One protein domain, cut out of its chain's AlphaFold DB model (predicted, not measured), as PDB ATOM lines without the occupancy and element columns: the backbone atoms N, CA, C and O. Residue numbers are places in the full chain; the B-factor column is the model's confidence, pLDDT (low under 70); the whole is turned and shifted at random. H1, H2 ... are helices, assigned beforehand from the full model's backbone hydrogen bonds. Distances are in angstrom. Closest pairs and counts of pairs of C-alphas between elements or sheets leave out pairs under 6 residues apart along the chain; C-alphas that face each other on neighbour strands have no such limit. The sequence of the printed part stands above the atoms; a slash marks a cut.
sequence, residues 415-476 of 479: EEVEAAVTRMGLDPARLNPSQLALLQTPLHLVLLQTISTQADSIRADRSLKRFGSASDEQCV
ATOM      1  N   GLU A 415      38.733  -6.656 -40.204       93.44
ATOM      2  CA  GLU A 415      38.907  -6.469 -38.768       93.44
ATOM      3  C   GLU A 415      38.138  -7.537 -37.974       93.44
ATOM      4  O   GLU A 415      38.665  -8.102 -37.016       93.44
ATOM      5  N   GLU A 416      36.915  -7.878 -38.396       94.19
ATOM      6  CA  GLU A 416      36.126  -8.953 -37.782       94.19
ATOM      7  C   GLU A 416      36.785 -10.327 -37.965       94.19
ATOM      8  O   GLU A 416      36.815 -11.132 -37.026       94.19
ATOM      9  N   VAL A 417      37.336 -10.590 -39.156       94.00
ATOM     10  CA  VAL A 417      38.068 -11.827 -39.465       94.00
ATOM     11  C   VAL A 417      39.343 -11.922 -38.636       94.00
ATOM     12  O   VAL A 417      39.561 -12.938 -37.978       94.00
ATOM     13  N   GLU A 418      40.166 -10.875 -38.617       93.44
ATOM     14  CA  GLU A 418      41.403 -10.827 -37.833       93.44
ATOM     15  C   GLU A 418      41.115 -11.035 -36.343       93.44
ATOM     16  O   GLU A 418      41.728 -11.896 -35.711       93.44
ATOM     17  N   ALA A 419      40.103 -10.352 -35.799       92.88
ATOM     18  CA  ALA A 419      39.680 -10.531 -34.414       92.88
ATOM     19  C   ALA A 419      39.164 -11.951 -34.123       92.88
ATOM     20  O   ALA A 419      39.359 -12.470 -33.020       92.88
ATOM     21  N   ALA A 420      38.477 -12.602 -35.067       92.44
ATOM     22  CA  ALA A 420      38.061 -13.999 -34.924       92.44
ATOM     23  C   ALA A 420      39.266 -14.952 -34.932       92.44
ATOM     24  O   ALA A 420      39.361 -15.822 -34.069       92.44
ATOM     25  N   VAL A 421      40.217 -14.752 -35.844       91.88
ATOM     26  CA  VAL A 421      41.431 -15.571 -35.986       91.88
ATOM     27  C   VAL A 421      42.341 -15.435 -34.763       91.88
ATOM     28  O   VAL A 421      42.782 -16.450 -34.220       91.88
ATOM     29  N   THR A 422      42.551 -14.218 -34.249       91.88
ATOM     30  CA  THR A 422      43.299 -13.994 -33.000       91.88
ATOM     31  C   THR A 422      42.658 -14.716 -31.819       91.88
ATOM     32  O   THR A 422      43.360 -15.339 -31.023       91.88
ATOM     33  N   ARG A 423      41.322 -14.700 -31.713       89.44
ATOM     34  CA  ARG A 423      40.594 -15.426 -30.658       89.44
ATOM     35  C   ARG A 423      40.749 -16.944 -30.754       89.44
ATOM     36  O   ARG A 423      40.672 -17.614 -29.731       89.44
ATOM     37  N   MET A 424      41.012 -17.485 -31.943       89.06
ATOM     38  CA  MET A 424      41.342 -18.903 -32.137       89.06
ATOM     39  C   MET A 424      42.791 -19.246 -31.744       89.06
ATOM     40  O   MET A 424      43.202 -20.390 -31.914       89.06
ATOM     41  N   GLY A 425      43.583 -18.278 -31.261       88.38
ATOM     42  CA  GLY A 425      45.004 -18.462 -30.951       88.38
ATOM     43  C   GLY A 425      45.909 -18.494 -32.188       88.38
ATOM     44  O   GLY A 425      47.065 -18.905 -32.100       88.38
ATOM     45  N   LEU A 426      45.391 -18.080 -33.348       88.75
ATOM     46  CA  LEU A 426      46.133 -18.003 -34.600       88.75
ATOM     47  C   LEU A 426      46.620 -16.570 -34.844       88.75
ATOM     48  O   LEU A 426      46.015 -15.603 -34.389       88.75
ATOM     49  N   ASP A 427      47.715 -16.440 -35.586       88.88
ATOM     50  CA  ASP A 427      48.305 -15.152 -35.958       88.88
ATOM     51  C   ASP A 427      47.725 -14.669 -37.303       88.88
ATOM     52  O   ASP A 427      48.046 -15.270 -38.340       88.88
ATOM     53  N   PRO A 428      46.891 -13.607 -37.329       89.19
ATOM     54  CA  PRO A 428      46.282 -13.116 -38.562       89.19
ATOM     55  C   PRO A 428      47.305 -12.602 -39.578       89.19
ATOM     56  O   PRO A 428      47.051 -12.681 -40.777       89.19
ATOM     57  N   ALA A 429      48.490 -12.157 -39.134       89.00
ATOM     58  CA  ALA A 429      49.541 -11.659 -40.025       89.00
ATOM     59  C   ALA A 429      50.101 -12.745 -40.962       89.00
ATOM     60  O   ALA A 429      50.795 -12.443 -41.934       89.00
ATOM     61  N   ARG A 430      49.800 -14.022 -40.691       86.00
ATOM     62  CA  ARG A 430      50.190 -15.166 -41.528       86.00
ATOM     63  C   ARG A 430      49.189 -15.481 -42.636       86.00
ATOM     64  O   ARG A 430      49.473 -16.350 -43.461       86.00
ATOM     65  N   LEU A 431      48.028 -14.829 -42.644       87.75
ATOM     66  CA  LEU A 431      47.030 -14.994 -43.692       87.75
ATOM     67  C   LEU A 431      47.462 -14.228 -44.937       87.75
ATOM     68  O   LEU A 431      47.717 -13.025 -44.893       87.75
ATOM     69  N   ASN A 432      47.509 -14.915 -46.074       89.50
ATOM     70  CA  ASN A 432      47.655 -14.232 -47.352       89.50
ATOM     71  C   ASN A 432      46.320 -13.568 -47.772       89.50
ATOM     72  O   ASN A 432      45.261 -13.913 -47.237       89.50
ATOM     73  N   PRO A 433      46.330 -12.637 -48.746       90.81
ATOM     74  CA  PRO A 433      45.120 -11.924 -49.161       90.81
ATOM     75  C   PRO A 433      43.972 -12.834 -49.618       90.81
ATOM     76  O   PRO A 433      42.812 -12.546 -49.325       90.81
ATOM     77  N   SER A 434      44.278 -13.945 -50.293       90.94
ATOM     78  CA  SER A 434      43.273 -14.907 -50.761       90.94
ATOM     79  C   SER A 434      42.624 -15.667 -49.601       90.94
ATOM     80  O   SER A 434      41.408 -15.832 -49.576       90.94
ATOM     81  N   GLN A 435      43.414 -16.083 -48.608       89.94
ATOM     82  CA  GLN A 435      42.920 -16.715 -47.383       89.94
ATOM     83  C   GLN A 435      42.067 -15.744 -46.569       89.94
ATOM     84  O   GLN A 435      40.999 -16.124 -46.099       89.94
ATOM     85  N   LEU A 436      42.502 -14.486 -46.439       91.88
ATOM     86  CA  LEU A 436      41.723 -13.459 -45.755       91.88
ATOM     87  C   LEU A 436      40.363 -13.266 -46.437       91.88
ATOM     88  O   LEU A 436      39.345 -13.309 -45.757       91.88
ATOM     89  N   ALA A 437      40.338 -13.136 -47.768       91.88
ATOM     90  CA  ALA A 437      39.105 -12.993 -48.546       91.88
ATOM     91  C   ALA A 437      38.160 -14.198 -48.392       91.88
ATOM     92  O   ALA A 437      36.946 -14.024 -48.281       91.88
ATOM     93  N   LEU A 438      38.711 -15.414 -48.344       92.69
ATOM     94  CA  LEU A 438      37.955 -16.642 -48.107       92.69
ATOM     95  C   LEU A 438      37.320 -16.640 -46.706       92.69
ATOM     96  O   LEU A 438      36.137 -16.946 -46.563       92.69
ATOM     97  N   LEU A 439      38.074 -16.247 -45.677       94.38
ATOM     98  CA  LEU A 439      37.616 -16.212 -44.283       94.38
ATOM     99  C   LEU A 439      36.616 -15.087 -43.980       94.38
ATOM    100  O   LEU A 439      36.005 -15.100 -42.915       94.38
ATOM    101  N   GLN A 440      36.370 -14.162 -44.914       94.69
ATOM    102  CA  GLN A 440      35.271 -13.202 -44.773       94.69
ATOM    103  C   GLN A 440      33.883 -13.867 -44.825       94.69
ATOM    104  O   GLN A 440      32.882 -13.232 -44.493       94.69
ATOM    105  N   THR A 441      33.795 -15.138 -45.224       94.25
ATOM    106  CA  THR A 441      32.578 -15.945 -45.084       94.25
ATOM    107  C   THR A 441      32.579 -16.651 -43.720       94.25
ATOM    108  O   THR A 441      33.465 -17.476 -43.481       94.25
ATOM    109  N   PRO A 442      31.580 -16.418 -42.840       92.75
ATOM    110  CA  PRO A 442      31.519 -17.032 -41.509       92.75
ATOM    111  C   PRO A 442      31.681 -18.558 -41.493       92.75
ATOM    112  O   PRO A 442      32.389 -19.087 -40.638       92.75
ATOM    113  N   LEU A 443      31.094 -19.269 -42.464       92.62
ATOM    114  CA  LEU A 443      31.253 -20.723 -42.601       92.62
ATOM    115  C   LEU A 443      32.728 -21.152 -42.663       92.62
ATOM    116  O   LEU A 443      33.124 -22.126 -42.026       92.62
ATOM    117  N   HIS A 444      33.562 -20.413 -43.395       93.69
ATOM    118  CA  HIS A 444      34.979 -20.740 -43.539       93.69
ATOM    119  C   HIS A 444      35.758 -20.530 -42.236       93.69
ATOM    120  O   HIS A 444      36.682 -21.292 -41.955       93.69
ATOM    121  N   LEU A 445      35.361 -19.565 -41.399       92.56
ATOM    122  CA  LEU A 445      35.940 -19.402 -40.062       92.56
ATOM    123  C   LEU A 445      35.587 -20.566 -39.131       92.56
ATOM    124  O   LEU A 445      36.451 -21.032 -38.391       92.56
ATOM    125  N   VAL A 446      34.349 -21.062 -39.179       91.25
ATOM    126  CA  VAL A 446      33.927 -22.233 -38.387       91.25
ATOM    127  C   VAL A 446      34.710 -23.483 -38.806       91.25
ATOM    128  O   VAL A 446      35.211 -24.229 -37.958       91.25
ATOM    129  N   LEU A 447      34.896 -23.685 -40.115       90.44
ATOM    130  CA  LEU A 447      35.736 -24.766 -40.634       90.44
ATOM    131  C   LEU A 447      37.194 -24.620 -40.177       90.44
ATOM    132  O   LEU A 447      37.792 -25.598 -39.727       90.44
ATOM    133  N   LEU A 448      37.752 -23.406 -40.226       90.62
ATOM    134  CA  LEU A 448      39.106 -23.138 -39.740       90.62
ATOM    135  C   LEU A 448      39.255 -23.482 -38.249       90.62
ATOM    136  O   LEU A 448      40.224 -24.151 -37.892       90.62
ATOM    137  N   GLN A 449      38.298 -23.088 -37.401       87.25
ATOM    138  CA  GLN A 449      38.303 -23.407 -35.967       87.25
ATOM    139  C   GLN A 449      38.246 -24.921 -35.714       87.25
ATOM    140  O   GLN A 449      38.925 -25.448 -34.829       87.25
ATOM    141  N   THR A 450      37.462 -25.645 -36.511       85.19
ATOM    142  CA  THR A 450      37.358 -27.108 -36.411       85.19
ATOM    143  C   THR A 450      38.686 -27.781 -36.772       85.19
ATOM    144  O   THR A 450      39.124 -28.717 -36.107       85.19
ATOM    145  N   ILE A 451      39.373 -27.284 -37.804       85.62
ATOM    146  CA  ILE A 451      40.674 -27.817 -38.223       85.62
ATOM    147  C   ILE A 451      41.771 -27.452 -37.214       85.62
ATOM    148  O   ILE A 451      42.643 -28.278 -36.946       85.62
ATOM    149  N   SER A 452      41.759 -26.241 -36.648       79.06
ATOM    150  CA  SER A 452      42.777 -25.817 -35.677       79.06
ATOM    151  C   SER A 452      42.689 -26.605 -34.370       79.06
ATOM    152  O   SER A 452      43.712 -27.094 -33.902       79.06
ATOM    153  N   THR A 453      41.480 -26.828 -33.851       71.12
ATOM    154  CA  THR A 453      41.247 -27.622 -32.631       71.12
ATOM    155  C   THR A 453      41.610 -29.102 -32.798       71.12
ATOM    156  O   THR A 453      42.108 -29.723 -31.864       71.12
ATOM    157  N   GLN A 454      41.447 -29.678 -33.994       63.19
ATOM    158  CA  GLN A 454      41.941 -31.032 -34.294       63.19
ATOM    159  C   GLN A 454      43.474 -31.087 -34.450       63.19
ATOM    160  O   GLN A 454      44.106 -32.106 -34.149       63.19
ATOM    161  N   ALA A 455      44.087 -29.998 -34.919       52.62
ATOM    162  CA  ALA A 455      45.523 -29.892 -35.169       52.62
ATOM    163  C   ALA A 455      46.374 -29.619 -33.918       52.62
ATOM    164  O   ALA A 455      47.599 -29.710 -34.010       52.62
ATOM    165  N   ASP A 456      45.776 -29.415 -32.742       47.09
ATOM    166  CA  ASP A 456      46.506 -29.489 -31.466       47.09
ATOM    167  C   ASP A 456      47.063 -30.901 -31.178       47.09
ATOM    168  O   ASP A 456      47.888 -31.080 -30.284       47.09
ATOM    169  N   SER A 457      46.725 -31.900 -32.009       40.56
ATOM    170  CA  SER A 457      47.444 -33.180 -32.069       40.56
ATOM    171  C   SER A 457      48.731 -33.147 -32.921       40.56
ATOM    172  O   SER A 457      49.625 -33.954 -32.666       40.56
ATOM    173  N   ILE A 458      48.894 -32.222 -33.889       39.78
ATOM    174  CA  ILE A 458      50.110 -32.036 -34.720       39.78
ATOM    175  C   ILE A 458      50.212 -30.582 -35.262       39.78
ATOM    176  O   ILE A 458      49.715 -30.291 -36.347       39.78
ATOM    177  N   ARG A 459      50.946 -29.707 -34.548       42.62
ATOM    178  CA  ARG A 459      51.497 -28.375 -34.941       42.62
ATOM    179  C   ARG A 459      50.630 -27.477 -35.862       42.62
ATOM    180  O   ARG A 459      50.565 -27.681 -37.075       42.62
ATOM    181  N   ALA A 460      50.195 -26.340 -35.306       44.44
ATOM    182  CA  ALA A 460      49.471 -25.210 -35.923       44.44
ATOM    183  C   ALA A 460      49.973 -24.688 -37.298       44.44
ATOM    184  O   ALA A 460      49.227 -24.034 -38.023       44.44
ATOM    185  N   ASP A 461      51.207 -25.001 -37.701       45.22
ATOM    186  CA  ASP A 461      51.822 -24.572 -38.969       45.22
ATOM    187  C   ASP A 461      51.228 -25.264 -40.222       45.22
ATOM    188  O   ASP A 461      51.374 -24.791 -41.350       45.22
ATOM    189  N   ARG A 462      50.520 -26.394 -40.053       50.41
ATOM    190  CA  ARG A 462      49.903 -27.141 -41.172       50.41
ATOM    191  C   ARG A 462      48.449 -26.763 -41.457       50.41
ATOM    192  O   ARG A 462      47.999 -26.982 -42.581       50.41
ATOM    193  N   SER A 463      47.727 -26.188 -40.498       51.88
ATOM    194  CA  SER A 463      46.277 -25.953 -40.608       51.88
ATOM    195  C   SER A 463      45.929 -24.874 -41.638       51.88
ATOM    196  O   SER A 463      45.074 -25.093 -42.492       51.88
ATOM    197  N   LEU A 464      46.668 -23.760 -41.640       52.84
ATOM    198  CA  LEU A 464      46.485 -22.665 -42.603       52.84
ATOM    199  C   LEU A 464      46.872 -23.065 -44.038       52.84
ATOM    200  O   LEU A 464      46.222 -22.651 -44.996       52.84
ATOM    201  N   LYS A 465      47.897 -23.917 -44.199       51.91
ATOM    202  CA  LYS A 465      48.307 -24.458 -45.508       51.91
ATOM    203  C   LYS A 465      47.329 -25.511 -46.044       51.91
ATOM    204  O   LYS A 465      47.059 -25.517 -47.239       51.91
ATOM    205  N   ARG A 466      46.768 -26.368 -45.179       51.16
ATOM    206  CA  ARG A 466      45.767 -27.384 -45.561       51.16
ATOM    207  C   ARG A 466      44.425 -26.788 -45.984       51.16
ATOM    208  O   ARG A 466      43.780 -27.349 -46.865       51.16
ATOM    209  N   PHE A 467      44.017 -25.664 -45.391       50.31
ATOM    210  CA  PHE A 467      42.770 -24.995 -45.767       50.31
ATOM    211  C   PHE A 467      42.800 -24.513 -47.227       50.31
ATOM    212  O   PHE A 467      41.832 -24.709 -47.957       50.31
ATOM    213  N   GLY A 468      43.943 -23.990 -47.689       48.59
ATOM    214  CA  GLY A 468      44.133 -23.602 -49.092       48.59
ATOM    215  C   GLY A 468      43.975 -24.775 -50.066       48.59
ATOM    216  O   GLY A 468      43.253 -24.653 -51.043       48.59
ATOM    217  N   SER A 469      44.559 -25.940 -49.760       44.69
ATOM    218  CA  SER A 469      44.483 -27.119 -50.641       44.69
ATOM    219  C   SER A 469      43.113 -27.813 -50.673       44.69
ATOM    220  O   SER A 469      42.782 -28.432 -51.673       44.69
ATOM    221  N   ALA A 470      42.319 -27.736 -49.596       44.59
ATOM    222  CA  ALA A 470      40.991 -28.364 -49.537       44.59
ATOM    223  C   ALA A 470      39.893 -27.518 -50.214       44.59
ATOM    224  O   ALA A 470      38.910 -28.060 -50.717       44.59
ATOM    225  N   SER A 471      40.078 -26.194 -50.247       41.81
ATOM    226  CA  SER A 471      39.149 -25.248 -50.883       41.81
ATOM    227  C   SER A 471      39.125 -25.408 -52.409       41.81
ATOM    228  O   SER A 471      38.062 -25.328 -53.022       41.81
ATOM    229  N   ASP A 472      40.282 -25.710 -53.006       37.41
ATOM    230  CA  ASP A 472      40.422 -25.921 -54.450       37.41
ATOM    231  C   ASP A 472      39.748 -27.226 -54.927       37.41
ATOM    232  O   ASP A 472      39.236 -27.280 -56.042       37.41
ATOM    233  N   GLU A 473      39.666 -28.270 -54.090       33.41
ATOM    234  CA  GLU A 473      39.002 -29.538 -54.450       33.41
ATOM    235  C   GLU A 473      37.471 -29.507 -54.289       33.41
ATOM    236  O   GLU A 473      36.766 -30.211 -55.017       33.41
ATOM    237  N   GLN A 474      36.930 -28.698 -53.369       35.72
ATOM    238  CA  GLN A 474      35.476 -28.554 -53.192       35.72
ATOM    239  C   GLN A 474      34.837 -27.613 -54.222       35.72
ATOM    240  O   GLN A 474      33.696 -27.846 -54.612       35.72
ATOM    241  N   CYS A 475      35.576 -26.623 -54.733       32.28
ATOM    242  CA  CYS A 475      35.091 -25.737 -55.796       32.28
ATOM    243  C   CYS A 475      34.857 -26.469 -57.136       32.28
ATOM    244  O   CYS A 475      34.095 -25.991 -57.964       32.28
ATOM    245  N   VAL A 476      35.470 -27.644 -57.339       32.41
ATOM    246  CA  VAL A 476      35.342 -28.458 -58.569       32.41
ATOM    247  C   VAL A 476      34.196 -29.484 -58.488       32.41
ATOM    248  O   VAL A 476      33.839 -30.094 -59.491       32.41
TER     249      VAL A 476
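This is residues 415 to 476 of the 479 residues of an uncharacterized protein of Corynebacterium sp. HMSC034A01 (UniProt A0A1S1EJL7). Four helices meet at a few places: H1 and the longest helix, H3, run nearly the same direction, with the short H2 set crosswise near the first parts of both. H4 packs on H3 with its first residues, 463 to 467, and then runs away from it, and Val 476, beyond the end of H4, is one of the two residues whose C-alphas are farthest apart in the printed part. The printed part has 62 residues with four named helices, H1 to H4 in chain order, and no named strand; its class is all helix. It is compact, with a radius of gyration of the C-alphas of 10.9 A, and spans 31 by 29 by 18 A.

H1, residues 415 to 423, and H3, residues 442 to 455, only just touch, with 3 pairs of C-alphas within 8 A, H3 with residue 445 alone. Their closest C-alphas, those of Ala 420 and Leu 445, are 7.8 A apart; the helices run the same way at a shallow tilt of 19 degrees. H2, residues 433 to 439, is close to but not clearly touching H1, with Val 417 and Leu 439 as closest C-alphas at 6.5 A, and is about perpendicular to it at 76 degrees. H2 is also close to but not clearly touching H3, at 5.5 A between the C-alphas of Leu 439 and Leu 445. H4, residues 463 to 474, touches H3 with residues 463 to 467 alone; the closest C-alphas, those of Ser 452 and Ser 463, are 6.0 A apart. H3 and H4 run opposite ways at a steep tilt of 53 degrees. H2 is close to but not clearly touching H4, at 7.2 A between the C-alphas of Gln 435 and Gly 468. H1 and H4 are apart. In H1, H2 and H3 every O i to N i+4 pair is within hydrogen-bond range; in H4, 4 of 8 are.

H1 begins at C-alpha 415 (38.907, -6.469, -38.768) and is 12.2 A long from first to last C-alpha. H3 is 20.0 A long and begins at C-alpha 442 (31.519, -17.032, -41.509). H4 is 16.8 A long and ends at C-alpha 474 (35.476, -28.554, -53.192).

The two C-alphas farthest apart, those of Arg 423 and Val 476, are 31.2 A apart. The printed part has no cut. The link from H2 to H3 is tight, those from H1 to H2 and from H3 to H4 are short. Mean pLDDT of the printed part is 73.4; residues 454 to 476 are under 70.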